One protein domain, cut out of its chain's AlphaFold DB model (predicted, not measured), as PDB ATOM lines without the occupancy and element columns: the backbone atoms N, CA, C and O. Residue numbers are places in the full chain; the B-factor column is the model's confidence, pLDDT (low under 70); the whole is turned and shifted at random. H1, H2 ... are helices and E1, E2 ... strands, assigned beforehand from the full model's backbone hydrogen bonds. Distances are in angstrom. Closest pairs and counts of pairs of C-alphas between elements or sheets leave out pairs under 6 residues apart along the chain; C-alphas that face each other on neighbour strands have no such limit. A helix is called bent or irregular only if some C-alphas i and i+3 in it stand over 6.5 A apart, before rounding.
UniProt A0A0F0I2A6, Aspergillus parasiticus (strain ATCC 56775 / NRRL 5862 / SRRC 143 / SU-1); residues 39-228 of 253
ATOM      1  N   LYS A  39      11.118  -4.822  36.858       82.12
ATOM      2  CA  LYS A  39      12.376  -4.077  36.677       82.12
ATOM      3  C   LYS A  39      12.392  -2.745  37.429       82.12
ATOM      4  O   LYS A  39      13.469  -2.209  37.671       82.12
ATOM      5  N   ASP A  40      11.225  -2.254  37.842       82.56
ATOM      6  CA  ASP A  40      11.107  -1.042  38.647       82.56
ATOM      7  C   ASP A  40      11.703  -1.176  40.057       82.56
ATOM      8  O   ASP A  40      12.030  -0.182  40.685       82.56
ATOM      9  N   LEU A  41      11.916  -2.389  40.570       86.88
ATOM     10  CA  LEU A  41      12.494  -2.567  41.909       86.88
ATOM     11  C   LEU A  41      13.993  -2.259  41.959       86.88
ATOM     12  O   LEU A  41      14.506  -1.759  42.962       86.88
ATOM     13  N   GLY A  42      14.696  -2.580  40.876       87.38
ATOM     14  CA  GLY A  42      16.147  -2.672  40.859       87.38
ATOM     15  C   GLY A  42      16.851  -1.329  41.030       87.38
ATOM     16  O   GLY A  42      17.617  -1.135  41.976       87.38
ATOM     17  N   ALA A  43      16.586  -0.385  40.125       86.00
ATOM     18  CA  ALA A  43      17.259   0.911  40.140       86.00
ATOM     19  C   ALA A  43      16.955   1.735  41.410       86.00
ATOM     20  O   ALA A  43      17.910   2.216  42.019       86.00
ATOM     21  N   PRO A  44      15.700   1.859  41.894       88.56
ATOM     22  CA  PRO A  44      15.414   2.569  43.140       88.56
ATOM     23  C   PRO A  44      16.125   1.977  44.359       88.56
ATOM     24  O   PRO A  44      16.615   2.730  45.200       88.56
ATOM     25  N   TYR A  45      16.231   0.647  44.452       91.88
ATOM     26  CA  TYR A  45      16.959   0.007  45.548       91.88
ATOM     27  C   TYR A  45      18.471   0.265  45.469       91.88
ATOM     28  O   TYR A  45      19.095   0.589  46.481       91.88
ATOM     29  N   ALA A  46      19.057   0.216  44.271       91.81
ATOM     30  CA  ALA A  46      20.460   0.575  44.077       91.81
ATOM     31  C   ALA A  46      20.738   2.046  44.427       91.81
ATOM     32  O   ALA A  46      21.708   2.338  45.122       91.81
ATOM     33  N   VAL A  47      19.856   2.969  44.025       92.94
ATOM     34  CA  VAL A  47      19.952   4.390  44.396       92.94
ATOM     35  C   VAL A  47      19.829   4.566  45.909       92.94
ATOM     36  O   VAL A  47      20.617   5.304  46.495       92.94
ATOM     37  N   TYR A  48      18.903   3.863  46.566       95.00
ATOM     38  CA  TYR A  48      18.814   3.856  48.026       95.00
ATOM     39  C   TYR A  48      20.144   3.446  48.674       95.00
ATOM     40  O   TYR A  48      20.615   4.154  49.563       95.00
ATOM     41  N   LYS A  49      20.768   2.356  48.209       95.75
ATOM     42  CA  LYS A  49      22.059   1.887  48.734       95.75
ATOM     43  C   LYS A  49      23.165   2.918  48.532       95.75
ATOM     44  O   LYS A  49      23.822   3.257  49.507       95.75
ATOM     45  N   ILE A  50      23.284   3.493  47.334       95.56
ATOM     46  CA  ILE A  50      24.252   4.565  47.042       95.56
ATOM     47  C   ILE A  50      24.075   5.738  48.014       95.56
ATOM     48  O   ILE A  50      25.036   6.193  48.631       95.56
ATOM     49  N   LEU A  51      22.842   6.223  48.188       96.75
ATOM     50  CA  LEU A  51      22.563   7.348  49.083       96.75
ATOM     51  C   LEU A  51      22.833   7.001  50.553       96.75
ATOM     52  O   LEU A  51      23.357   7.837  51.290       96.75
ATOM     53  N   ALA A  52      22.479   5.790  50.985       96.94
ATOM     54  CA  ALA A  52      22.726   5.325  52.344       96.94
ATOM     55  C   ALA A  52      24.228   5.212  52.639       96.94
ATOM     56  O   ALA A  52      24.678   5.682  53.684       96.94
ATOM     57  N   ASP A  53      25.000   4.675  51.698       96.31
ATOM     58  CA  ASP A  53      26.446   4.496  51.830       96.31
ATOM     59  C   ASP A  53      27.175   5.858  51.828       96.31
ATOM     60  O   ASP A  53      28.087   6.079  52.629       96.31
ATOM     61  N   GLU A  54      26.720   6.826  51.022       96.69
ATOM     62  CA  GLU A  54      27.214   8.214  51.033       96.69
ATOM     63  C   GLU A  54      26.958   8.929  52.368       96.69
ATOM     64  O   GLU A  54      27.831   9.625  52.901       96.69
ATOM     65  N   VAL A  55      25.762   8.756  52.933       97.94
ATOM     66  CA  VAL A  55      25.422   9.303  54.254       97.94
ATOM     67  C   VAL A  55      26.262   8.643  55.338       97.94
ATOM     68  O   VAL A  55      26.829   9.349  56.179       97.94
ATOM     69  N   TYR A  56      26.387   7.317  55.306       97.69
ATOM     70  CA  TYR A  56      27.179   6.571  56.274       97.69
ATOM     71  C   TYR A  56      28.649   6.990  56.238       97.69
ATOM     72  O   TYR A  56      29.220   7.301  57.280       97.69
ATOM     73  N   THR A  57      29.236   7.117  55.050       96.88
ATOM     74  CA  THR A  57      30.638   7.534  54.878       96.88
ATOM     75  C   THR A  57      30.917   8.913  55.486       96.88
ATOM     76  O   THR A  57      31.983   9.139  56.053       96.88
ATOM     77  N   LYS A  58      29.958   9.844  55.408       96.88
ATOM     78  CA  LYS A  58      30.127  11.224  55.903       96.88
ATOM     79  C   LYS A  58      29.723  11.424  57.361       96.88
ATOM     80  O   LYS A  58      30.162  12.395  57.972       96.88
ATOM     81  N   THR A  59      28.862  10.567  57.909       96.94
ATOM     82  CA  THR A  59      28.226  10.806  59.220       96.94
ATOM     83  C   THR A  59      28.357   9.648  60.208       96.94
ATOM     84  O   THR A  59      28.097   9.839  61.392       96.94
ATOM     85  N   GLY A  60      28.710   8.449  59.744       97.19
ATOM     86  CA  GLY A  60      28.667   7.204  60.515       97.19
ATOM     87  C   GLY A  60      27.253   6.671  60.787       97.19
ATOM     88  O   GLY A  60      27.111   5.618  61.403       97.19
ATOM     89  N   ALA A  61      26.198   7.364  60.346       96.00
ATOM     90  CA  ALA A  61      24.813   6.948  60.547       96.00
ATOM     91  C   ALA A  61      24.281   6.160  59.342       96.00
ATOM     92  O   ALA A  61      24.522   6.535  58.197       96.00
ATOM     93  N   GLN A  62      23.516   5.098  59.601       96.25
ATOM     94  CA  GLN A  62      22.790   4.344  58.574       96.25
ATOM     95  C   GLN A  62      21.370   4.913  58.431       96.25
ATOM     96  O   GLN A  62      20.569   4.746  59.355       96.25
ATOM     97  N   PRO A  63      21.042   5.619  57.332       96.94
ATOM     98  CA  PRO A  63      19.729   6.224  57.177       96.94
ATOM     99  C   PRO A  63      18.692   5.197  56.716       96.94
ATOM    100  O   PRO A  63      18.960   4.328  55.888       96.94
ATOM    101  N   SER A  64      17.459   5.349  57.183       95.88
ATOM    102  CA  SER A  64      16.313   4.639  56.618       95.88
ATOM    103  C   SER A  64      15.881   5.233  55.269       95.88
ATOM    104  O   SER A  64      16.104   6.410  54.967       95.88
ATOM    105  N   SER A  65      15.151   4.444  54.470       93.25
ATOM    106  CA  SER A  65      14.558   4.928  53.212       93.25
ATOM    107  C   SER A  65      13.578   6.089  53.422       93.25
ATOM    108  O   SER A  65      13.361   6.888  52.511       93.25
ATOM    109  N   ALA A  66      12.954   6.182  54.602       95.38
ATOM    110  CA  ALA A  66      12.072   7.283  54.970       95.38
ATOM    111  C   ALA A  66      12.867   8.567  55.220       95.38
ATOM    112  O   ALA A  66      12.513   9.612  54.682       95.38
ATOM    113  N   GLU A  67      13.971   8.488  55.963       95.94
ATOM    114  CA  GLU A  67      14.811   9.650  56.262       95.94
ATOM    115  C   GLU A  67      15.456  10.251  55.013       95.94
ATOM    116  O   GLU A  67      15.513  11.475  54.901       95.94
ATOM    117  N   LEU A  68      15.870   9.418  54.051       95.69
ATOM    118  CA  LEU A  68      16.430   9.875  52.772       95.69
ATOM    119  C   LEU A  68      15.434  10.674  51.914       95.69
ATOM    120  O   LEU A  68      15.853  11.438  51.048       95.69
ATOM    121  N   ARG A  69      14.126  10.541  52.170       92.69
ATOM    122  CA  ARG A  69      13.060  11.327  51.520       92.69
ATOM    123  C   ARG A  69      12.726  12.624  52.264       92.69
ATOM    124  O   ARG A  69      11.858  13.375  51.829       92.69
ATOM    125  N   THR A  70      13.399  12.894  53.381       95.31
ATOM    126  CA  THR A  70      13.254  14.137  54.151       95.31
ATOM    127  C   THR A  70      14.459  15.059  53.937       95.31
ATOM    128  O   THR A  70      15.505  14.614  53.464       95.31
ATOM    129  N   PRO A  71      14.386  16.337  54.353       96.88
ATOM    130  CA  PRO A  71      15.534  17.241  54.288       96.88
ATOM    131  C   PRO A  71      16.749  16.834  55.144       96.88
ATOM    132  O   PRO A  71      17.811  17.426  54.968       96.88
ATOM    133  N   LYS A  72      16.629  15.839  56.043       97.25
ATOM    134  CA  LYS A  72      17.642  15.469  57.053       97.25
ATOM    135  C   LYS A  72      19.055  15.270  56.490       97.25
ATOM    136  O   LYS A  72      20.016  15.689  57.123       97.25
ATOM    137  N   TYR A  73      19.177  14.650  55.316       97.50
ATOM    138  CA  TYR A  73      20.466  14.353  54.673       97.50
ATOM    139  C   TYR A  73      20.665  15.083  53.339       97.50
ATOM    140  O   TYR A  73      21.564  14.735  52.571       97.50
ATOM    141  N   ARG A  74      19.849  16.109  53.055       96.00
ATOM    142  CA  ARG A  74      19.825  16.795  51.752       96.00
ATOM    143  C   ARG A  74      21.189  17.348  51.345       96.00
ATOM    144  O   ARG A  74      21.547  17.253  50.178       96.00
ATOM    145  N   ASP A  75      21.967  17.861  52.298       96.69
ATOM    146  CA  ASP A  75      23.295  18.433  52.035       96.69
ATOM    147  C   ASP A  75      24.301  17.432  51.455       96.69
ATOM    148  O   ASP A  75      25.239  17.828  50.750       96.69
ATOM    149  N   ILE A  76      24.071  16.142  51.717       96.69
ATOM    150  CA  ILE A  76      24.838  15.016  51.191       96.69
ATOM    151  C   ILE A  76      24.188  14.510  49.902       96.69
ATOM    152  O   ILE A  76      24.846  14.472  48.863       96.69
ATOM    153  N   THR A  77      22.900  14.156  49.958       95.50
ATOM    154  CA  THR A  77      22.219  13.440  48.869       95.50
ATOM    155  C   THR A  77      22.062  14.284  47.607       95.50
ATOM    156  O   THR A  77      22.159  13.741  46.514       95.50
ATOM    157  N   GLN A  78      21.924  15.611  47.720       94.62
ATOM    158  CA  GLN A  78      21.802  16.501  46.554       94.62
ATOM    159  C   GLN A  78      23.071  16.579  45.688       94.62
ATOM    160  O   GLN A  78      23.035  17.144  44.599       94.62
ATOM    161  N   ARG A  79      24.205  16.066  46.182       94.75
ATOM    162  CA  ARG A  79      25.484  16.029  45.455       94.75
ATOM    163  C   ARG A  79      25.682  14.722  44.692       94.75
ATOM    164  O   ARG A  79      26.607  14.626  43.894       94.75
ATOM    165  N   VAL A  80      24.845  13.722  44.955       95.50
ATOM    166  CA  VAL A  80      24.915  12.421  44.295       95.50
ATOM    167  C   VAL A  80      24.234  12.533  42.943       95.50
ATOM    168  O   VAL A  80      23.075  12.926  42.849       95.50
ATOM    169  N   THR A  81      24.961  12.167  41.892       94.62
ATOM    170  CA  THR A  81      24.410  12.045  40.543       94.62
ATOM    171  C   THR A  81      24.500  10.593  40.112       94.62
ATOM    172  O   THR A  81      25.519   9.934  40.323       94.62
ATOM    173  N   VAL A  82      23.417  10.103  39.519       92.31
ATOM    174  CA  VAL A  82      23.311   8.752  38.974       92.31
ATOM    175  C   VAL A  82      23.085   8.867  37.475       92.31
ATOM    176  O   VAL A  82      22.251   9.660  37.038       92.31
ATOM    177  N   CYS A  83      23.800   8.070  36.690       90.88
ATOM    178  CA  CYS A  83      23.548   7.914  35.266       90.88
ATOM    179  C   CYS A  83      23.154   6.468  34.954       90.88
ATOM    180  O   CYS A  83      23.594   5.515  35.596       90.88
ATOM    181  N   VAL A  84      22.298   6.312  33.950       87.31
ATOM    182  CA  VAL A  84      21.806   5.016  33.480       87.31
ATOM    183  C   VAL A  84      21.820   5.013  31.960       87.31
ATOM    184  O   VAL A  84      21.579   6.044  31.331       87.31
ATOM    185  N   ALA A  85      22.071   3.851  31.367       84.38
ATOM    186  CA  ALA A  85      21.794   3.618  29.958       84.38
ATOM    187  C   ALA A  85      20.443   2.906  29.854       84.38
ATOM    188  O   ALA A  85      20.180   1.956  30.587       84.38
ATOM    189  N   THR A  86      19.572   3.362  28.957       72.25
ATOM    190  CA  THR A  86      18.275   2.720  28.718       72.25
ATOM    191  C   THR A  86      18.026   2.612  27.225       72.25
ATOM    192  O   THR A  86      18.212   3.574  26.480       72.25
ATOM    193  N   ASP A  87      17.610   1.430  26.781       64.25
ATOM    194  CA  ASP A  87      17.077   1.232  25.448       64.25
ATOM    195  C   ASP A  87      15.566   1.499  25.422       64.25
ATOM    196  O   ASP A  87      14.779   1.122  26.294       64.25
ATOM    197  N   GLY A  88      15.126   2.142  24.349       52.94
ATOM    198  CA  GLY A  88      13.744   2.085  23.909       52.94
ATOM    199  C   GLY A  88      13.523   0.777  23.167       52.94
ATOM    200  O   GLY A  88      13.478   0.832  21.955       52.94
ATOM    201  N   ASN A  89      13.444  -0.364  23.865       39.88
ATOM    202  CA  ASN A  89      13.254  -1.719  23.313       39.88
ATOM    203  C   ASN A  89      14.142  -2.063  22.095       39.88
ATOM    204  O   ASN A  89      13.821  -1.718  20.965       39.88
ATOM    205  N   GLN A  90      15.200  -2.849  22.302       35.66
ATOM    206  CA  GLN A  90      16.013  -3.428  21.223       35.66
ATOM    207  C   GLN A  90      15.182  -4.161  20.149       35.66
ATOM    208  O   GLN A  90      14.564  -5.191  20.407       35.66
ATOM    209  N   GLY A  91      15.202  -3.618  18.928       30.28
ATOM    210  CA  GLY A  91      14.568  -4.165  17.728       30.28
ATOM    211  C   GLY A  91      14.977  -3.346  16.500       30.28
ATOM    212  O   GLY A  91      14.417  -2.285  16.220       30.28
ATOM    213  N   ARG A  92      16.013  -3.809  15.794       34.38
ATOM    214  CA  ARG A  92      16.654  -3.106  14.675       34.38
ATOM    215  C   ARG A  92      15.720  -3.038  13.461       34.38
ATOM    216  O   ARG A  92      15.614  -4.008  12.725       34.38
ATOM    217  N   GLU A  93      15.036  -1.897  13.357       30.41
ATOM    218  CA  GLU A  93      14.501  -1.171  12.182       30.41
ATOM    219  C   GLU A  93      13.500  -0.076  12.634       30.41
ATOM    220  O   GLU A  93      13.161   0.802  11.848       30.41
ATOM    221  N   LEU A  94      13.094  -0.058  13.920       35.28
ATOM    222  CA  LEU A  94      12.147   0.927  14.481       35.28
ATOM    223  C   LEU A  94      12.487   1.456  15.899       35.28
ATOM    224  O   LEU A  94      11.734   2.259  16.449       35.28
ATOM    225  N   ALA A  95      13.593   1.036  16.521       42.28
ATOM    226  CA  ALA A  95      13.864   1.289  17.940       42.28
ATOM    227  C   ALA A  95      14.682   2.566  18.216       42.28
ATOM    228  O   ALA A  95      15.854   2.514  18.582       42.28
ATOM    229  N   HIS A  96      14.049   3.729  18.093       52.62
ATOM    230  CA  HIS A  96      14.492   4.911  18.834       52.62
ATOM    231  C   HIS A  96      13.853   4.889  20.230       52.62
ATOM    232  O   HIS A  96      12.681   4.533  20.366       52.62
ATOM    233  N   VAL A  97      14.571   5.339  21.272       63.91
ATOM    234  CA  VAL A  97      13.903   5.808  22.502       63.91
ATOM    235  C   VAL A  97      12.889   6.860  22.063       63.91
ATOM    236  O   VAL A  97      13.279   7.918  21.554       63.91
ATOM    237  N   SER A  98      11.599   6.534  22.193       72.62
ATOM    238  CA  SER A  98      10.528   7.416  21.737       72.62
ATOM    239  C   SER A  98      10.631   8.756  22.453       72.62
ATOM    240  O   SER A  98      11.007   8.807  23.628       72.62
ATOM    241  N   GLU A  99      10.293   9.846  21.764       81.50
ATOM    242  CA  GLU A  99      10.279  11.170  22.401       81.50
ATOM    243  C   GLU A  99       9.388  11.165  23.646       81.50
ATOM    244  O   GLU A  99       9.818  11.611  24.700       81.50
ATOM    245  N   GLY A 100       8.233  10.491  23.599       79.88
ATOM    246  CA  GLY A 100       7.366  10.350  24.770       79.88
ATOM    247  C   GLY A 100       8.026   9.662  25.975       79.88
ATOM    248  O   GLY A 100       7.722  10.015  27.112       79.88
ATOM    249  N   ARG A 101       8.947   8.705  25.774       74.75
ATOM    250  CA  ARG A 101       9.714   8.113  26.888       74.75
ATOM    251  C   ARG A 101      10.769   9.092  27.404       74.75
ATOM    252  O   ARG A 101      10.924   9.218  28.615       74.75
ATOM    253  N   ALA A 102      11.470   9.777  26.503       82.44
ATOM    254  CA  ALA A 102      12.459  10.783  26.876       82.44
ATOM    255  C   ALA A 102      11.819  11.934  27.666       82.44
ATOM    256  O   ALA A 102      12.365  12.354  28.681       82.44
ATOM    257  N   ASP A 103      10.650  12.406  27.246       84.88
ATOM    258  CA  ASP A 103       9.961  13.528  27.878       84.88
ATOM    259  C   ASP A 103       9.441  13.166  29.270       84.88
ATOM    260  O   ASP A 103       9.692  13.919  30.205       84.88
ATOM    261  N   ARG A 104       8.881  11.964  29.463       80.38
ATOM    262  CA  ARG A 104       8.526  11.464  30.808       80.38
ATOM    263  C   ARG A 104       9.724  11.419  31.759       80.38
ATOM    264  O   ARG A 104       9.584  11.713  32.939       80.38
ATOM    265  N   ILE A 105      10.910  11.061  31.264       82.25
ATOM    266  CA  ILE A 105      12.137  11.062  32.076       82.25
ATOM    267  C   ILE A 105      12.554  12.503  32.417       82.25
ATOM    268  O   ILE A 105      12.906  12.784  33.564       82.25
ATOM    269  N   LYS A 106      12.465  13.435  31.460       86.06
ATOM    270  CA  LYS A 106      12.752  14.863  31.696       86.06
ATOM    271  C   LYS A 106      11.765  15.506  32.675       86.06
ATOM    272  O   LYS A 106      12.179  16.332  33.481       86.06
ATOM    273  N   GLU A 107      10.489  15.122  32.641       88.44
ATOM    274  CA  GLU A 107       9.453  15.586  33.582       88.44
ATOM    275  C   GLU A 107       9.776  15.217  35.038       88.44
ATOM    276  O   GLU A 107       9.426  15.958  35.954       88.44
ATOM    277  N   LEU A 108      10.517  14.125  35.256       83.31
ATOM    278  CA  LEU A 108      11.046  13.736  36.569       83.31
ATOM    279  C   LEU A 108      12.297  14.538  36.983       83.31
ATOM    280  O   LEU A 108      12.881  14.270  38.033       83.31
ATOM    281  N   GLY A 109      12.724  15.512  36.175       86.25
ATOM    282  CA  GLY A 109      13.892  16.359  36.423       86.25
ATOM    283  C   GLY A 109      15.226  15.748  35.989       86.25
ATOM    284  O   GLY A 109      16.276  16.310  36.295       86.25
ATOM    285  N   ALA A 110      15.213  14.612  35.284       88.44
ATOM    286  CA  ALA A 110      16.431  13.981  34.793       88.44
ATOM    287  C   ALA A 110      16.927  14.622  33.487       88.44
ATOM    288  O   ALA A 110      16.153  15.047  32.627       88.44
ATOM    289  N   VAL A 111      18.248  14.641  33.310       90.75
ATOM    290  CA  VAL A 111      18.882  15.042  32.048       90.75
ATOM    291  C   VAL A 111      18.909  13.840  31.109       90.75
ATOM    292  O   VAL A 111      19.448  12.791  31.452       90.75
ATOM    293  N   VAL A 112      18.348  13.998  29.909       89.62
ATOM    294  CA  VAL A 112      18.356  12.957  28.873       89.62
ATOM    295  C   VAL A 112      19.366  13.319  27.789       89.62
ATOM    296  O   VAL A 112      19.227  14.345  27.126       89.62
ATOM    297  N   ILE A 113      20.356  12.448  27.588       88.88
ATOM    298  CA  ILE A 113      21.366  12.563  26.532       88.88
ATOM    299  C   ILE A 113      21.070  11.494  25.479       88.88
ATOM    300  O   ILE A 113      21.053  10.305  25.788       88.88
ATOM    301  N   ARG A 114      20.828  11.912  24.231       86.75
ATOM    302  CA  ARG A 114      20.722  10.985  23.096       86.75
ATOM    303  C   ARG A 114      22.129  10.647  22.604       86.75
ATOM    304  O   ARG A 114      22.930  11.549  22.376       86.75
ATOM    305  N   VAL A 115      22.411   9.356  22.467       85.50
ATOM    306  CA  VAL A 115      23.691   8.837  21.973       85.50
ATOM    307  C   VAL A 115      23.442   8.163  20.635       85.50
ATOM    308  O   VAL A 115      22.567   7.304  20.530       85.50
ATOM    309  N   ASP A 116      24.210   8.553  19.622       81.50
ATOM    310  CA  ASP A 116      24.177   7.890  18.326       81.50
ATOM    311  C   ASP A 116      24.843   6.513  18.434       81.50
ATOM    312  O   ASP A 116      25.998   6.393  18.846       81.50
ATOM    313  N   GLY A 117      24.109   5.466  18.061       76.31
ATOM    314  CA  GLY A 117      24.586   4.086  18.081       76.31
ATOM    315  C   GLY A 117      23.591   3.116  18.711       76.31
ATOM    316  O   GLY A 117      22.448   3.455  19.004       76.31
ATOM    317  N   GLU A 118      24.045   1.880  18.897       74.31
ATOM    318  CA  GLU A 118      23.279   0.822  19.562       74.31
ATOM    319  C   GLU A 118      23.338   0.979  21.097       74.31
ATOM    320  O   GLU A 118      24.093   1.799  21.624       74.31
ATOM    321  N   TYR A 119      22.583   0.162  21.838       74.81
ATOM    322  CA  TYR A 119      22.537   0.200  23.312       74.81
ATOM    323  C   TYR A 119      23.928   0.210  23.972       74.81
ATOM    324  O   TYR A 119      24.175   0.997  24.885       74.81
ATOM    325  N   GLU A 120      24.869  -0.587  23.457       77.81
ATOM    326  CA  GLU A 120      26.245  -0.639  23.966       77.81
ATOM    327  C   GLU A 120      26.974   0.710  23.868       77.81
ATOM    328  O   GLU A 120      27.741   1.057  24.762       77.81
ATOM    329  N   ALA A 121      26.694   1.526  22.844       83.62
ATOM    330  CA  ALA A 121      27.262   2.872  22.744       83.62
ATOM    331  C   ALA A 121      26.748   3.778  23.875       83.62
ATOM    332  O   ALA A 121      27.513   4.560  24.445       83.62
ATOM    333  N   SER A 122      25.471   3.634  24.247       86.00
ATOM    334  CA  SER A 122      24.876   4.363  25.376       86.00
ATOM    335  C   SER A 122      25.450   3.896  26.717       86.00
ATOM    336  O   SER A 122      25.734   4.729  27.574       86.00
ATOM    337  N   VAL A 123      25.682   2.589  26.887       85.25
ATOM    338  CA  VAL A 123      26.368   2.024  28.061       85.25
ATOM    339  C   VAL A 123      27.789   2.572  28.176       85.25
ATOM    340  O   VAL A 123      28.151   3.097  29.228       85.25
ATOM    341  N   SER A 124      28.589   2.493  27.106       88.25
ATOM    342  CA  SER A 124      29.962   3.012  27.101       88.25
ATOM    343  C   SER A 124      29.998   4.502  27.424       88.25
ATOM    344  O   SER A 124      30.818   4.932  28.235       88.25
ATOM    345  N   ARG A 125      29.077   5.288  26.850       90.88
ATOM    346  CA  ARG A 125      28.979   6.718  27.139       90.88
ATOM    347  C   ARG A 125      28.616   6.991  28.600       90.88
ATOM    348  O   ARG A 125      29.278   7.804  29.234       90.88
ATOM    349  N   ALA A 126      27.610   6.305  29.141       90.69
ATOM    350  CA  ALA A 126      27.173   6.496  30.522       90.69
ATOM    351  C   ALA A 126      28.265   6.118  31.539       90.69
ATOM    352  O   ALA A 126      28.466   6.850  32.508       90.69
ATOM    353  N   LYS A 127      29.009   5.028  31.291       90.56
ATOM    354  CA  LYS A 127      30.184   4.645  32.093       90.56
ATOM    355  C   LYS A 127      31.262   5.728  32.072       90.56
ATOM    356  O   LYS A 127      31.798   6.076  33.122       90.56
ATOM    357  N   GLU A 128      31.568   6.270  30.895       92.38
ATOM    358  CA  GLU A 128      32.595   7.303  30.754       92.38
ATOM    359  C   GLU A 128      32.180   8.624  31.413       92.38
ATOM    360  O   GLU A 128      32.973   9.219  32.142       92.38
ATOM    361  N   ASP A 129      30.924   9.050  31.245       93.12
ATOM    362  CA  ASP A 129      30.395  10.235  31.927       93.12
ATOM    363  C   ASP A 129      30.422  10.053  33.454       93.12
ATOM    364  O   ASP A 129      30.817  10.975  34.173       93.12
ATOM    365  N   ALA A 130      30.076   8.861  33.959       92.75
ATOM    366  CA  ALA A 130      30.209   8.538  35.379       92.75
ATOM    367  C   ALA A 130      31.648   8.670  35.868       92.75
ATOM    368  O   ALA A 130      31.906   9.368  36.849       92.75
ATOM    369  N   ARG A 131      32.591   8.059  35.150       92.81
ATOM    370  CA  ARG A 131      34.014   8.099  35.487       92.81
ATOM    371  C   ARG A 131      34.558   9.528  35.495       92.81
ATOM    372  O   ARG A 131      35.272   9.901  36.421       92.81
ATOM    373  N   MET A 132      34.228  10.321  34.477       95.62
ATOM    374  CA  MET A 132      34.752  11.679  34.309       95.62
ATOM    375  C   MET A 132      34.200  12.673  35.331       95.62
ATOM    376  O   MET A 132      34.906  13.608  35.703       95.62
ATOM    377  N   ASN A 133      32.964  12.476  35.794       94.88
ATOM    378  CA  ASN A 133      32.292  13.416  36.693       94.88
ATOM    379  C   ASN A 133      32.160  12.907  38.139       94.88
ATOM    380  O   ASN A 133      31.612  13.614  38.984       94.88
ATOM    381  N   GLY A 134      32.634  11.692  38.432       93.44
ATOM    382  CA  GLY A 134      32.431  11.049  39.732       93.44
ATOM    383  C   GLY A 134      30.961  10.722  40.011       93.44
ATOM    384  O   GLY A 134      30.521  10.808  41.156       93.44
ATOM    385  N   TRP A 135      30.181  10.409  38.972       94.44
ATOM    386  CA  TRP A 135      28.797   9.951  39.125       94.44
ATOM    387  C   TRP A 135      28.746   8.434  39.297       94.44
ATOM    388  O   TRP A 135      29.690   7.715  38.975       94.44
ATOM    389  N   PHE A 136      27.602   7.938  39.754       92.88
ATOM    390  CA  PHE A 136      27.348   6.508  39.851       92.88
ATOM    391  C   PHE A 136      26.652   6.015  38.587       92.88
ATOM    392  O   PHE A 136      25.537   6.437  38.283       92.88
ATOM    393  N   PHE A 137      27.284   5.095  37.864       90.81
ATOM    394  CA  PHE A 137      26.600   4.362  36.805       90.81
ATOM    395  C   PHE A 137      25.748   3.254  37.431       90.81
ATOM    396  O   PHE A 137      26.262   2.433  38.186       90.81
ATOM    397  N   VAL A 138      24.447   3.231  37.147       87.81
ATOM    398  CA  VAL A 138      23.523   2.203  37.649       87.81
ATOM    399  C   VAL A 138      23.022   1.360  36.483       87.81
ATOM    400  O   VAL A 138      22.491   1.870  35.498       87.81
ATOM    401  N   SER A 139      23.198   0.045  36.599       82.75
ATOM    402  CA  SER A 139      22.839  -0.935  35.575       82.75
ATOM    403  C   SER A 139      22.426  -2.253  36.225       82.75
ATOM    404  O   SER A 139      22.971  -2.636  37.256       82.75
ATOM    405  N   SER A 140      21.486  -2.970  35.603       71.19
ATOM    406  CA  SER A 140      21.066  -4.317  36.017       71.19
ATOM    407  C   SER A 140      21.942  -5.441  35.462       71.19
ATOM    408  O   SER A 140      21.592  -6.609  35.599       71.19
ATOM    409  N   THR A 141      23.029  -5.104  34.773       71.94
ATOM    410  CA  THR A 141      24.026  -6.051  34.264       71.94
ATOM    411  C   THR A 141      25.416  -5.570  34.663       71.94
ATOM    412  O   THR A 141      25.636  -4.362  34.797       71.94
ATOM    413  N   SER A 142      26.343  -6.508  34.842       71.94
ATOM    414  CA  SER A 142      27.756  -6.230  35.102       71.94
ATOM    415  C   SER A 142      28.625  -6.533  33.879       71.94
ATOM    416  O   SER A 142      28.217  -7.226  32.946       71.94
ATOM    417  N   TRP A 143      29.829  -5.963  33.878       76.38
ATOM    418  CA  TRP A 143      30.865  -6.182  32.869       76.38
ATOM    419  C   TRP A 143      32.214  -6.271  33.584       76.38
ATOM    420  O   TRP A 143      32.359  -5.747  34.682       76.38
ATOM    421  N   SER A 144      33.220  -6.879  32.959       71.50
ATOM    422  CA  SER A 144      34.552  -7.030  33.567       71.50
ATOM    423  C   SER A 144      35.239  -5.702  33.915       71.50
ATOM    424  O   SER A 144      36.097  -5.661  34.784       71.50
ATOM    425  N   ASP A 145      34.888  -4.621  33.215       69.94
ATOM    426  CA  ASP A 145      35.383  -3.257  33.437       69.94
ATOM    427  C   ASP A 145      34.486  -2.435  34.386       69.94
ATOM    428  O   ASP A 145      34.723  -1.248  34.604       69.94
ATOM    429  N   PHE A 146      33.433  -3.055  34.920       68.56
ATOM    430  CA  PHE A 146      32.443  -2.455  35.805       68.56
ATOM    431  C   PHE A 146      32.048  -3.478  36.877       68.56
ATOM    432  O   PHE A 146      30.945  -4.030  36.871       68.56
ATOM    433  N   ASP A 147      33.009  -3.743  37.762       67.38
ATOM    434  CA  ASP A 147      32.899  -4.680  38.875       67.38
ATOM    435  C   ASP A 147      32.756  -3.899  40.187       67.38
ATOM    436  O   ASP A 147      33.724  -3.407  40.768       67.38
ATOM    437  N   ASN A 148      31.508  -3.670  40.583       79.75
ATOM    438  CA  ASN A 148      31.145  -3.077  41.863       79.75
ATOM    439  C   ASN A 148      29.813  -3.669  42.338       79.75
ATOM    440  O   ASN A 148      29.157  -4.423  41.618       79.75
ATOM    441  N   ASP A 149      29.384  -3.284  43.535       84.38
ATOM    442  CA  ASP A 149      28.208  -3.876  44.178       84.38
ATOM    443  C   ASP A 149      26.871  -3.394  43.574       84.38
ATOM    444  O   ASP A 149      25.804  -3.907  43.911       84.38
ATOM    445  N   ILE A 150      26.873  -2.407  42.666       86.69
ATOM    446  CA  ILE A 150      25.639  -1.786  42.157       86.69
ATOM    447  C   ILE A 150      24.785  -2.777  41.349       86.69
ATOM    448  O   ILE A 150      23.599  -2.899  41.671       86.69
ATOM    449  N   PRO A 151      25.312  -3.516  40.347       83.94
ATOM    450  CA  PRO A 151      24.544  -4.557  39.670       83.94
ATOM    451  C   PRO A 151      23.974  -5.591  40.640       83.94
ATOM    452  O   PRO A 151      22.808  -5.959  40.515       83.94
ATOM    453  N   GLN A 152      24.743  -5.998  41.654       86.69
ATOM    454  CA  GLN A 152      24.271  -6.937  42.674       86.69
ATOM    455  C   GLN A 152      23.122  -6.353  43.500       86.69
ATOM    456  O   GLN A 152      22.148  -7.061  43.759       86.69
ATOM    457  N   HIS A 153      23.162  -5.066  43.862       89.06
ATOM    458  CA  HIS A 153      22.031  -4.396  44.506       89.06
ATOM    459  C   HIS A 153      20.788  -4.411  43.609       89.06
ATOM    460  O   HIS A 153      19.719  -4.826  44.055       89.06
ATOM    461  N   VAL A 154      20.923  -4.028  42.334       85.94
ATOM    462  CA  VAL A 154      19.807  -4.044  41.370       85.94
ATOM    463  C   VAL A 154      19.186  -5.440  41.277       85.94
ATOM    464  O   VAL A 154      17.964  -5.578  41.307       85.94
ATOM    465  N   MET A 155      20.024  -6.473  41.210       85.81
ATOM    466  CA  MET A 155      19.587  -7.866  41.151       85.81
ATOM    467  C   MET A 155      18.942  -8.341  42.453       85.81
ATOM    468  O   MET A 155      17.905  -8.998  42.412       85.81
ATOM    469  N   SER A 156      19.503  -7.960  43.602       88.44
ATOM    470  CA  SER A 156      18.981  -8.312  44.928       88.44
ATOM    471  C   SER A 156      17.560  -7.800  45.129       88.44
ATOM    472  O   SER A 156      16.762  -8.452  45.789       88.44
ATOM    473  N   ALA A 157      17.198  -6.672  44.515       91.06
ATOM    474  CA  ALA A 157      15.839  -6.143  44.593       91.06
ATOM    475  C   ALA A 157      14.791  -7.099  43.993       91.06
ATOM    476  O   ALA A 157      13.632  -7.083  44.408       91.06
ATOM    477  N   TYR A 158      15.182  -7.964  43.051       91.56
ATOM    478  CA  TYR A 158      14.278  -8.954  42.468       91.56
ATOM    479  C   TYR A 158      13.860 -10.039  43.459       91.56
ATOM    480  O   TYR A 158      12.811 -10.648  43.250       91.56
ATOM    481  N   ILE A 159      14.584 -10.218  44.572       93.19
ATOM    482  CA  ILE A 159      14.166 -11.144  45.630       93.19
ATOM    483  C   ILE A 159      12.800 -10.763  46.204       93.19
ATOM    484  O   ILE A 159      12.046 -11.641  46.593       93.19
ATOM    485  N   VAL A 160      12.415  -9.481  46.170       94.38
ATOM    486  CA  VAL A 160      11.085  -9.029  46.608       94.38
ATOM    487  C   VAL A 160       9.982  -9.712  45.798       94.38
ATOM    488  O   VAL A 160       8.998 -10.177  46.362       94.38
ATOM    489  N   VAL A 161      10.153  -9.825  44.477       94.12
ATOM    490  CA  VAL A 161       9.189 -10.515  43.601       94.12
ATOM    491  C   VAL A 161       9.068 -11.979  43.995       94.12
ATOM    492  O   VAL A 161       7.961 -12.519  44.018       94.12
ATOM    493  N   VAL A 162      10.212 -12.600  44.284       94.50
ATOM    494  CA  VAL A 162      10.329 -14.016  44.621       94.50
ATOM    495  C   VAL A 162       9.681 -14.284  45.970       94.50
ATOM    496  O   VAL A 162       8.741 -15.063  46.023       94.50
ATOM    497  N   GLU A 163      10.077 -13.579  47.024       95.00
ATOM    498  CA  GLU A 163       9.518 -13.724  48.371       95.00
ATOM    499  C   GLU A 163       8.003 -13.502  48.373       95.00
ATOM    500  O   GLU A 163       7.249 -14.355  48.835       95.00
ATOM    501  N   GLU A 164       7.524 -12.427  47.736       95.19
ATOM    502  CA  GLU A 164       6.086 -12.196  47.601       95.19
ATOM    503  C   GLU A 164       5.373 -13.296  46.791       95.19
ATOM    504  O   GLU A 164       4.156 -13.431  46.895       95.19
ATOM    505  N   ALA A 165       6.051 -13.984  45.868       94.19
ATOM    506  CA  ALA A 165       5.467 -15.098  45.122       94.19
ATOM    507  C   ALA A 165       5.423 -16.361  45.985       94.19
ATOM    508  O   ALA A 165       4.377 -17.002  46.057       94.19
ATOM    509  N   LEU A 166       6.529 -16.683  46.657       94.19
ATOM    510  CA  LEU A 166       6.670 -17.854  47.517       94.19
ATOM    511  C   LEU A 166       5.707 -17.796  48.708       94.19
ATOM    512  O   LEU A 166       5.053 -18.794  48.993       94.19
ATOM    513  N   ASP A 167       5.514 -16.624  49.316       94.44
ATOM    514  CA  ASP A 167       4.550 -16.424  50.409       94.44
ATOM    515  C   ASP A 167       3.086 -16.605  49.976       94.44
ATOM    516  O   ASP A 167       2.207 -16.843  50.805       94.44
ATOM    517  N   LEU A 168       2.797 -16.476  48.677       91.56
ATOM    518  CA  LEU A 168       1.457 -16.679  48.124       91.56
ATOM    519  C   LEU A 168       1.195 -18.130  47.698       91.56
ATOM    520  O   LEU A 168       0.041 -18.473  47.433       91.56
ATOM    521  N   ILE A 169       2.231 -18.969  47.607       91.56
ATOM    522  CA  ILE A 169       2.093 -20.379  47.240       91.56
ATOM    523  C   ILE A 169       1.659 -21.163  48.489       91.56
ATOM    524  O   ILE A 169       2.400 -21.199  49.468       91.56
ATOM    525  N   PRO A 170       0.487 -21.832  48.485       86.81
ATOM    526  CA  PRO A 170      -0.032 -22.479  49.693       86.81
ATOM    527  C   PRO A 170       0.824 -23.640  50.209       86.81
ATOM    528  O   PRO A 170       0.883 -23.867  51.414       86.81
ATOM    529  N   VAL A 171       1.436 -24.406  49.299       89.31
ATOM    530  CA  VAL A 171       2.291 -25.551  49.633       89.31
ATOM    531  C   VAL A 171       3.469 -25.558  48.659       89.31
ATOM    532  O   VAL A 171       3.321 -25.952  47.500       89.31
ATOM    533  N   LEU A 172       4.602 -25.003  49.092       89.75
ATOM    534  CA  LEU A 172       5.744 -24.720  48.219       89.75
ATOM    535  C   LEU A 172       6.467 -25.989  47.742       89.75
ATOM    536  O   LEU A 172       6.858 -26.067  46.580       89.75
ATOM    537  N   ASP A 173       6.572 -26.996  48.606       87.81
ATOM    538  CA  ASP A 173       7.156 -28.317  48.319       87.81
ATOM    539  C   ASP A 173       6.396 -29.106  47.229       87.81
ATOM    540  O   ASP A 173       6.924 -30.048  46.644       87.81
ATOM    541  N   ARG A 174       5.160 -28.706  46.900       90.56
ATOM    542  CA  ARG A 174       4.364 -29.286  45.805       90.56
ATOM    543  C   ARG A 174       4.618 -28.637  44.450       90.56
ATOM    544  O   ARG A 174       4.063 -29.095  43.447       90.56
ATOM    545  N   ILE A 175       5.403 -27.561  44.385       94.12
ATOM    546  CA  ILE A 175       5.782 -26.967  43.104       94.12
ATOM    547  C   ILE A 175       6.715 -27.935  42.387       94.12
ATOM    548  O   ILE A 175       7.817 -28.215  42.837       94.12
ATOM    549  N   THR A 176       6.269 -28.448  41.241       94.00
ATOM    550  CA  THR A 176       7.045 -29.419  40.452       94.00
ATOM    551  C   THR A 176       7.874 -28.764  39.355       94.00
ATOM    552  O   THR A 176       8.879 -29.326  38.923       94.00
ATOM    553  N   HIS A 177       7.448 -27.593  38.878       96.19
ATOM    554  CA  HIS A 177       8.072 -26.882  37.769       96.19
ATOM    555  C   HIS A 177       8.061 -25.379  38.026       96.19
ATOM    556  O   HIS A 177       7.048 -24.819  38.447       96.19
ATOM    557  N   VAL A 178       9.173 -24.727  37.699       96.88
ATOM    558  CA  VAL A 178       9.318 -23.271  37.715       96.88
ATOM    559  C   VAL A 178       9.773 -22.845  36.330       96.88
ATOM    560  O   VAL A 178      10.843 -23.239  35.877       96.88
ATOM    561  N   ILE A 179       8.951 -22.057  35.641       97.62
ATOM    562  CA  ILE A 179       9.256 -21.552  34.301       97.62
ATOM    563  C   ILE A 179       9.586 -20.069  34.423       97.62
ATOM    564  O   ILE A 179       8.783 -19.294  34.942       97.62
ATOM    565  N   VAL A 180      10.761 -19.675  33.947       95.94
ATOM    566  CA  VAL A 180      11.275 -18.307  34.067       95.94
ATOM    567  C   VAL A 180      11.922 -17.863  32.762       95.94
ATOM    568  O   VAL A 180      12.537 -18.657  32.055       95.94
ATOM    569  N   CYS A 181      11.782 -16.586  32.420       93.62
ATOM    570  CA  CYS A 181      12.454 -16.016  31.260       93.62
ATOM    571  C   CYS A 181      13.945 -15.750  31.533       93.62
ATOM    572  O   CYS A 181      14.322 -15.226  32.579       93.62
ATOM    573  N   GLY A 182      14.792 -16.085  30.562       91.81
ATOM    574  CA  GLY A 182      16.224 -15.817  30.566       91.81
ATOM    575  C   GLY A 182      16.561 -14.614  29.689       91.81
ATOM    576  O   GLY A 182      16.301 -14.620  28.492       91.81
ATOM    577  N   GLY A 183      17.087 -13.554  30.300       89.06
ATOM    578  CA  GLY A 183      17.794 -12.479  29.595       89.06
ATOM    579  C   GLY A 183      19.280 -12.583  29.917       89.06
ATOM    580  O   GLY A 183      19.915 -13.584  29.628       89.06
ATOM    581  N   VAL A 184      19.818 -11.608  30.651       87.75
ATOM    582  CA  VAL A 184      21.159 -11.730  31.257       87.75
ATOM    583  C   VAL A 184      21.215 -12.707  32.448       87.75
ATOM    584  O   VAL A 184      22.289 -12.958  32.974       87.75
ATOM    585  N   GLY A 185      20.075 -13.241  32.907       91.19
ATOM    586  CA  GLY A 185      19.999 -14.249  33.979       91.19
ATOM    587  C   GLY A 185      19.639 -13.731  35.377       91.19
ATOM    588  O   GLY A 185      19.356 -14.531  36.257       91.19
ATOM    589  N   SER A 186      19.549 -12.417  35.596       89.38
ATOM    590  CA  SER A 186      19.373 -11.853  36.944       89.38
ATOM    591  C   SER A 186      18.119 -12.310  37.703       89.38
ATOM    592  O   SER A 186      18.205 -12.684  38.868       89.38
ATOM    593  N   ILE A 187      16.940 -12.265  37.070       91.19
ATOM    594  CA  ILE A 187      15.686 -12.709  37.707       91.19
ATOM    595  C   ILE A 187      15.658 -14.232  37.875       91.19
ATOM    596  O   ILE A 187      15.144 -14.732  38.870       91.19
ATOM    597  N   THR A 188      16.260 -14.957  36.929       94.19
ATOM    598  CA  THR A 188      16.456 -16.405  37.010       94.19
ATOM    599  C   THR A 188      17.261 -16.753  38.255       94.19
ATOM    600  O   THR A 188      16.771 -17.516  39.081       94.19
ATOM    601  N   ALA A 189      18.426 -16.132  38.452       93.06
ATOM    602  CA  ALA A 189      19.260 -16.346  39.632       93.06
ATOM    603  C   ALA A 189      18.500 -16.056  40.939       93.06
ATOM    604  O   ALA A 189      18.495 -16.893  41.839       93.06
ATOM    605  N   ALA A 190      17.769 -14.936  41.014       93.69
ATOM    606  CA  ALA A 190      16.969 -14.595  42.195       93.69
ATOM    607  C   ALA A 190      15.878 -15.638  42.503       93.69
ATOM    608  O   ALA A 190      15.672 -15.994  43.663       93.69
ATOM    609  N   ILE A 191      15.186 -16.150  41.476       95.38
ATOM    610  CA  ILE A 191      14.170 -17.200  41.635       95.38
ATOM    611  C   ILE A 191      14.809 -18.490  42.146       95.38
ATOM    612  O   ILE A 191      14.329 -19.050  43.129       95.38
ATOM    613  N   PHE A 192      15.899 -18.940  41.519       94.19
ATOM    614  CA  PHE A 192      16.629 -20.123  41.979       94.19
ATOM    615  C   PHE A 192      17.055 -19.959  43.440       94.19
ATOM    616  O   PHE A 192      16.741 -20.819  44.260       94.19
ATOM    617  N   GLN A 193      17.680 -18.833  43.788       93.25
ATOM    618  CA  GLN A 193      18.111 -18.546  45.153       93.25
ATOM    619  C   GLN A 193      16.942 -18.600  46.146       93.25
ATOM    620  O   GLN A 193      17.071 -19.241  47.187       93.25
ATOM    621  N   GLY A 194      15.800 -17.978  45.839       94.50
ATOM    622  CA  GLY A 194      14.641 -17.981  46.737       94.50
ATOM    623  C   GLY A 194      14.089 -19.383  46.993       94.50
ATOM    624  O   GLY A 194      13.862 -19.751  48.142       94.50
ATOM    625  N   PHE A 195      13.952 -20.208  45.950       95.06
ATOM    626  CA  PHE A 195      13.521 -21.600  46.119       95.06
ATOM    627  C   PHE A 195      14.530 -22.425  46.924       95.06
ATOM    628  O   PHE A 195      14.125 -23.096  47.863       95.06
ATOM    629  N   TYR A 196      15.827 -22.349  46.608       93.06
ATOM    630  CA  TYR A 196      16.865 -23.066  47.363       93.06
ATOM    631  C   TYR A 196      16.962 -22.609  48.822       93.06
ATOM    632  O   TYR A 196      17.303 -23.408  49.682       93.06
ATOM    633  N   THR A 197      16.650 -21.342  49.106       93.81
ATOM    634  CA  THR A 197      16.637 -20.815  50.477       93.81
ATOM    635  C   THR A 197      15.398 -21.275  51.246       93.81
ATOM    636  O   THR A 197      15.495 -21.595  52.422       93.81
ATOM    637  N   ARG A 198      14.219 -21.298  50.606       93.69
ATOM    638  CA  ARG A 198      12.951 -21.694  51.250       93.69
ATOM    639  C   ARG A 198      12.748 -23.212  51.332       93.69
ATOM    640  O   ARG A 198      11.874 -23.652  52.073       93.69
ATOM    641  N   LEU A 199      13.492 -23.982  50.543       93.19
ATOM    642  CA  LEU A 199      13.459 -25.445  50.474       93.19
ATOM    643  C   LEU A 199      14.837 -26.041  50.817       93.19
ATOM    644  O   LEU A 199      15.240 -27.042  50.233       93.19
ATOM    645  N   ASP A 200      15.575 -25.420  51.733       92.25
ATOM    646  CA  ASP A 200      16.944 -25.805  52.106       92.25
ATOM    647  C   ASP A 200      17.054 -27.238  52.660       92.25
ATOM    648  O   ASP A 200      18.034 -27.933  52.386       92.25
ATOM    649  N   ASP A 201      16.016 -27.709  53.350       92.50
ATOM    650  CA  ASP A 201      15.900 -29.089  53.841       92.50
ATOM    651  C   ASP A 201      15.435 -30.101  52.766       92.50
ATOM    652  O   ASP A 201      15.363 -31.306  53.029       92.50
ATOM    653  N   THR A 202      15.105 -29.651  51.548       91.38
ATOM    654  CA  THR A 202      14.596 -30.521  50.472       91.38
ATOM    655  C   THR A 202      15.746 -31.165  49.686       91.38
ATOM    656  O   THR A 202      16.638 -30.465  49.199       91.38
ATOM    657  N   PRO A 203      15.743 -32.497  49.482       90.88
ATOM    658  CA  PRO A 203      16.751 -33.156  48.662       90.88
ATOM    659  C   PRO A 203      16.773 -32.611  47.222       90.88
ATOM    660  O   PRO A 203      15.712 -32.397  46.635       90.88
ATOM    661  N   PRO A 204      17.945 -32.502  46.564       88.06
ATOM    662  CA  PRO A 204      18.026 -32.033  45.176       88.06
ATOM    663  C   PRO A 204      17.164 -32.821  44.175       88.06
ATOM    664  O   PRO A 204      16.765 -32.275  43.151       88.06
ATOM    665  N   SER A 205      16.867 -34.096  44.452       89.44
ATOM    666  CA  SER A 205      15.985 -34.940  43.632       89.44
ATOM    667  C   SER A 205      14.501 -34.568  43.714       89.44
ATOM    668  O   SER A 205      13.735 -34.969  42.840       89.44
ATOM    669  N   GLU A 206      14.106 -33.847  44.760       90.62
ATOM    670  CA  GLU A 206      12.732 -33.410  45.034       90.62
ATOM    671  C   GLU A 206      12.534 -31.915  44.747       90.62
ATOM    672  O   GLU A 206      11.406 -31.430  44.740       90.62
ATOM    673  N   MET A 207      13.617 -31.194  44.436       94.38
ATOM    674  CA  MET A 207      13.547 -29.803  43.997       94.38
ATOM    675  C   MET A 207      12.723 -29.660  42.708       94.38
ATOM    676  O   MET A 207      12.779 -30.530  41.826       94.38
ATOM    677  N   PRO A 208      11.998 -28.538  42.540       95.25
ATOM    678  CA  PRO A 208      11.281 -28.267  41.306       95.25
ATOM    679  C   PRO A 208      12.216 -28.277  40.101       95.25
ATOM    680  O   PRO A 208      13.365 -27.832  40.151       95.25
ATOM    681  N   ARG A 209      11.687 -28.711  38.959       95.75
ATOM    682  CA  ARG A 209      12.377 -28.566  37.681       95.75
ATOM    683  C   ARG A 209      12.325 -27.110  37.239       95.75
ATOM    684  O   ARG A 209      11.260 -26.597  36.894       95.75
ATOM    685  N   PHE A 210      13.481 -26.463  37.200       96.56
ATOM    686  CA  PHE A 210      13.605 -25.115  36.666       96.56
ATOM    687  C   PHE A 210      13.792 -25.148  35.150       96.56
ATOM    688  O   PHE A 210      14.663 -25.841  34.626       96.56
ATOM    689  N   ILE A 211      12.969 -24.378  34.445       97.81
ATOM    690  CA  ILE A 211      12.977 -24.262  32.990       97.81
ATOM    691  C   ILE A 211      13.202 -22.793  32.649       97.81
ATOM    692  O   ILE A 211      12.334 -21.946  32.874       97.81
ATOM    693  N   VAL A 212      14.375 -22.501  32.097       97.44
ATOM    694  CA  VAL A 212      14.732 -21.165  31.616       97.44
ATOM    695  C   VAL A 212      14.342 -21.046  30.146       97.44
ATOM    696  O   VAL A 212      14.658 -21.922  29.344       97.44
ATOM    697  N   VAL A 213      13.636 -19.971  29.799       97.44
ATOM    698  CA  VAL A 213      13.120 -19.720  28.447       97.44
ATOM    699  C   VAL A 213      13.787 -18.485  27.856       97.44
ATOM    700  O   VAL A 213      13.604 -17.378  28.361       97.44
ATOM    701  N   GLU A 214      14.515 -18.672  26.759       96.69
ATOM    702  CA  GLU A 214      15.194 -17.609  26.014       96.69
ATOM    703  C   GLU A 214      14.687 -17.549  24.563       96.69
ATOM    704  O   GLU A 214      14.258 -18.570  24.015       96.69
ATOM    705  N   PRO A 215      14.748 -16.381  23.898       95.12
ATOM    706  CA  PRO A 215      14.577 -16.307  22.453       95.12
ATOM    707  C   PRO A 215      15.716 -17.048  21.745       95.12
ATOM    708  O   PRO A 215      16.874 -16.870  22.107       95.12
ATOM    709  N   SER A 216      15.426 -17.778  20.665       94.25
ATOM    710  CA  SER A 216      16.460 -18.475  19.875       94.25
ATOM    711  C   SER A 216      17.544 -17.544  19.314       94.25
ATOM    712  O   SER A 216      18.659 -17.974  19.060       94.25
ATOM    713  N   GLU A 217      17.222 -16.262  19.123       92.62
ATOM    714  CA  GLU A 217      18.144 -15.232  18.630       92.62
ATOM    715  C   GLU A 217      18.982 -14.563  19.739       92.62
ATOM    716  O   GLU A 217      19.835 -13.723  19.435       92.62
ATOM    717  N   ALA A 218      18.725 -14.883  21.012       92.44
ATOM    718  CA  ALA A 218      19.339 -14.275  22.195       92.44
ATOM    719  C   ALA A 218      19.432 -15.275  23.371       92.44
ATOM    720  O   ALA A 218      19.008 -14.989  24.484       92.44
ATOM    721  N   ASP A 219      19.970 -16.460  23.095       96.19
ATOM    722  CA  ASP A 219      19.997 -17.658  23.949       96.19
ATOM    723  C   ASP A 219      21.317 -17.830  24.730       96.19
ATOM    724  O   ASP A 219      21.948 -18.893  24.729       96.19
ATOM    725  N   CYS A 220      21.812 -16.753  25.343       95.12
ATOM    726  CA  CYS A 220      23.164 -16.737  25.901       95.12
ATOM    727  C   CYS A 220      23.330 -17.674  27.112       95.12
ATOM    728  O   CYS A 220      24.411 -18.247  27.284       95.12
ATOM    729  N   LEU A 221      22.280 -17.898  27.911       96.44
ATOM    730  CA  LEU A 221      22.307 -18.836  29.038       96.44
ATOM    731  C   LEU A 221      22.339 -20.284  28.537       96.44
ATOM    732  O   LEU A 221      23.136 -21.080  29.034       96.44
ATOM    733  N   LEU A 222      21.547 -20.625  27.517       97.06
ATOM    734  CA  LEU A 222      21.536 -21.950  26.895       97.06
ATOM    735  C   LEU A 222      22.889 -22.290  26.268       97.06
ATOM    736  O   LEU A 222      23.396 -23.398  26.460       97.06
ATOM    737  N   GLN A 223      23.479 -21.358  25.516       97.44
ATOM    738  CA  GLN A 223      24.798 -21.571  24.916       97.44
ATOM    739  C   GLN A 223      25.878 -21.735  25.988       97.44
ATOM    740  O   GLN A 223      26.720 -22.626  25.873       97.44
ATOM    741  N   SER A 224      25.804 -20.949  27.066       96.94
ATOM    742  CA  SER A 224      26.715 -21.086  28.207       96.94
ATOM    743  C   SER A 224      26.565 -22.445  28.899       96.94
ATOM    744  O   SER A 224      27.553 -23.136  29.136       96.94
ATOM    745  N   ALA A 225      25.329 -22.890  29.148       96.12
ATOM    746  CA  ALA A 225      25.046 -24.182  29.775       96.12
ATOM    747  C   ALA A 225      25.545 -25.368  28.932       96.12
ATOM    748  O   ALA A 225      26.076 -26.332  29.480       96.12
ATOM    749  N   LYS A 226      25.420 -25.295  27.599       97.12
ATOM    750  CA  LYS A 226      25.952 -26.319  26.681       97.12
ATOM    751  C   LYS A 226      27.480 -26.357  26.658       97.12
ATOM    752  O   LYS A 226      28.048 -27.433  26.500       97.12
ATOM    753  N   ALA A 227      28.128 -25.198  26.772       97.00
ATOM    754  CA  ALA A 227      29.583 -25.082  26.741       97.00
ATOM    755  C   ALA A 227      30.247 -25.378  28.099       97.00
ATOM    756  O   ALA A 227      31.428 -25.712  28.132       97.00
ATOM    757  N   GLY A 228      29.508 -25.255  29.207       96.31
ATOM    758  CA  GLY A 228      30.051 -25.362  30.566       96.31
ATOM    759  C   GLY A 228      30.833 -24.123  31.023       96.31
ATOM    760  O   GLY A 228      31.488 -24.162  32.060       96.31
TER     761      GLY A 228
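This is residues 39 to 228 of the 253 residues of a protein of Aspergillus parasiticus (strain ATCC 56775 / NRRL 5862 / SRRC 143 / SU-1) (UniProt A0A0F0I2A6). The model is a loose pair of lobes joined through the short helix H5, which lies near the middle of the whole. One lobe is spread out, with the long helix H1 and H2 set across it in one part, H3 and H4 in another, and long links between them; the other lobe is a small pair of side-by-side strands, E1 and E2, with H7 packed on it, H6 packed on H7, and H8 following E2, its residues 223 to 227 sticking out. The printed part has 190 residues with eight named helices and two named strands, in the order H1 H2 H3 H4 H5 H6 E1 H7 E2 H8, and its class is mostly helix. E1 and E2 make one parallel sheet of two strands. The whole is only just loose, close to compact, with a radius of gyration of the C-alphas of 19.5 A, and it spans 53 by 48 by 31 A.

H1, residues 39 to 59, begins at C-alpha 39, (12.376, -4.077, 36.677), and is 31.3 A long from first to last C-alpha. It is irregular, but only just: C-alphas 40 and 43 are 6.6 A apart. H2, residues 71 to 77, is irregular too, with C-alphas 72 and 75 lying 8.1 A apart. H3 holds residues 99 to 107, and H4, residues 119 to 133, is 21.2 A long. H5, residues 149 to 156, begins at C-alpha 149, (28.208, -3.876, 44.178), and H6 holds residues 159 to 166. E1, residues 177 to 181, is followed by H7, residues 186 to 198, 18.5 A long. E2 holds residues 209 to 213, and H8, residues 220 to 227, ends at C-alpha 227, (29.583, -25.082, 26.741).

H1 touches H2 with its residues 51 to 55 alone; the closest C-alphas are those of Leu 51 and Thr 77, 6.1 A apart, and the lines are about perpendicular at 88 degrees. H1 touches H5 with its residues 41 to 49 alone, opposite ways at a steep tilt of 43 degrees; the closest C-alphas are those of Gly 42 and Val 154, 3.9 A apart. H1 and H6 are near each other. H3 and H4 are apart from each other, and each of them is also apart from H1. Residues 82 to 83 pair with residues 136 to 137, parallel, in a pairing outside the named strands. H5 and H6 meet only through their link. H5 touches H7 the same way at a steep tilt of 63 degrees, with the C-alphas of Met 155 and Ser 186 closest at 5.8 A. H6 touches H7 the same way at a steep tilt of 51 degrees, with the C-alphas of Ile 159 and Ala 190 closest at 5.6 A. E1 and E2 are parallel neighbours, their directions 21 degrees apart; N 178 and O 209 at 2.9 A and N 211 and O 178 at 2.8 A are within hydrogen-bond range. E1, H7 and E2 form a strand-helix-strand unit, two parallel neighbour strands with a helix between them, and its crossover is right-handed. The closest C-alphas of E1 and H7 are those of Val 180 and Thr 188, 6.3 A apart. H8 touches no helix. Each O i to N i+4 pair is within hydrogen-bond range in H3, H4, H5, H6, H7 and H8; in H1 it is 15 of 17, and in H2 1 of 3, beside 3 of 4 O i to N i+3 pairs.

The two C-alphas farthest apart are those of Asp 75 and Ser 205, 54.5 A. The printed part has no cut. The links H1 to H2, H2 to H3, H3 to H4 and H4 to H5 are long. Residues 104 to 109, of which 104 to 107 belong to H3, stand free. The mean pLDDT of the printed part is 87.7, and residues 87 to 97 and 145 to 147 are under 70.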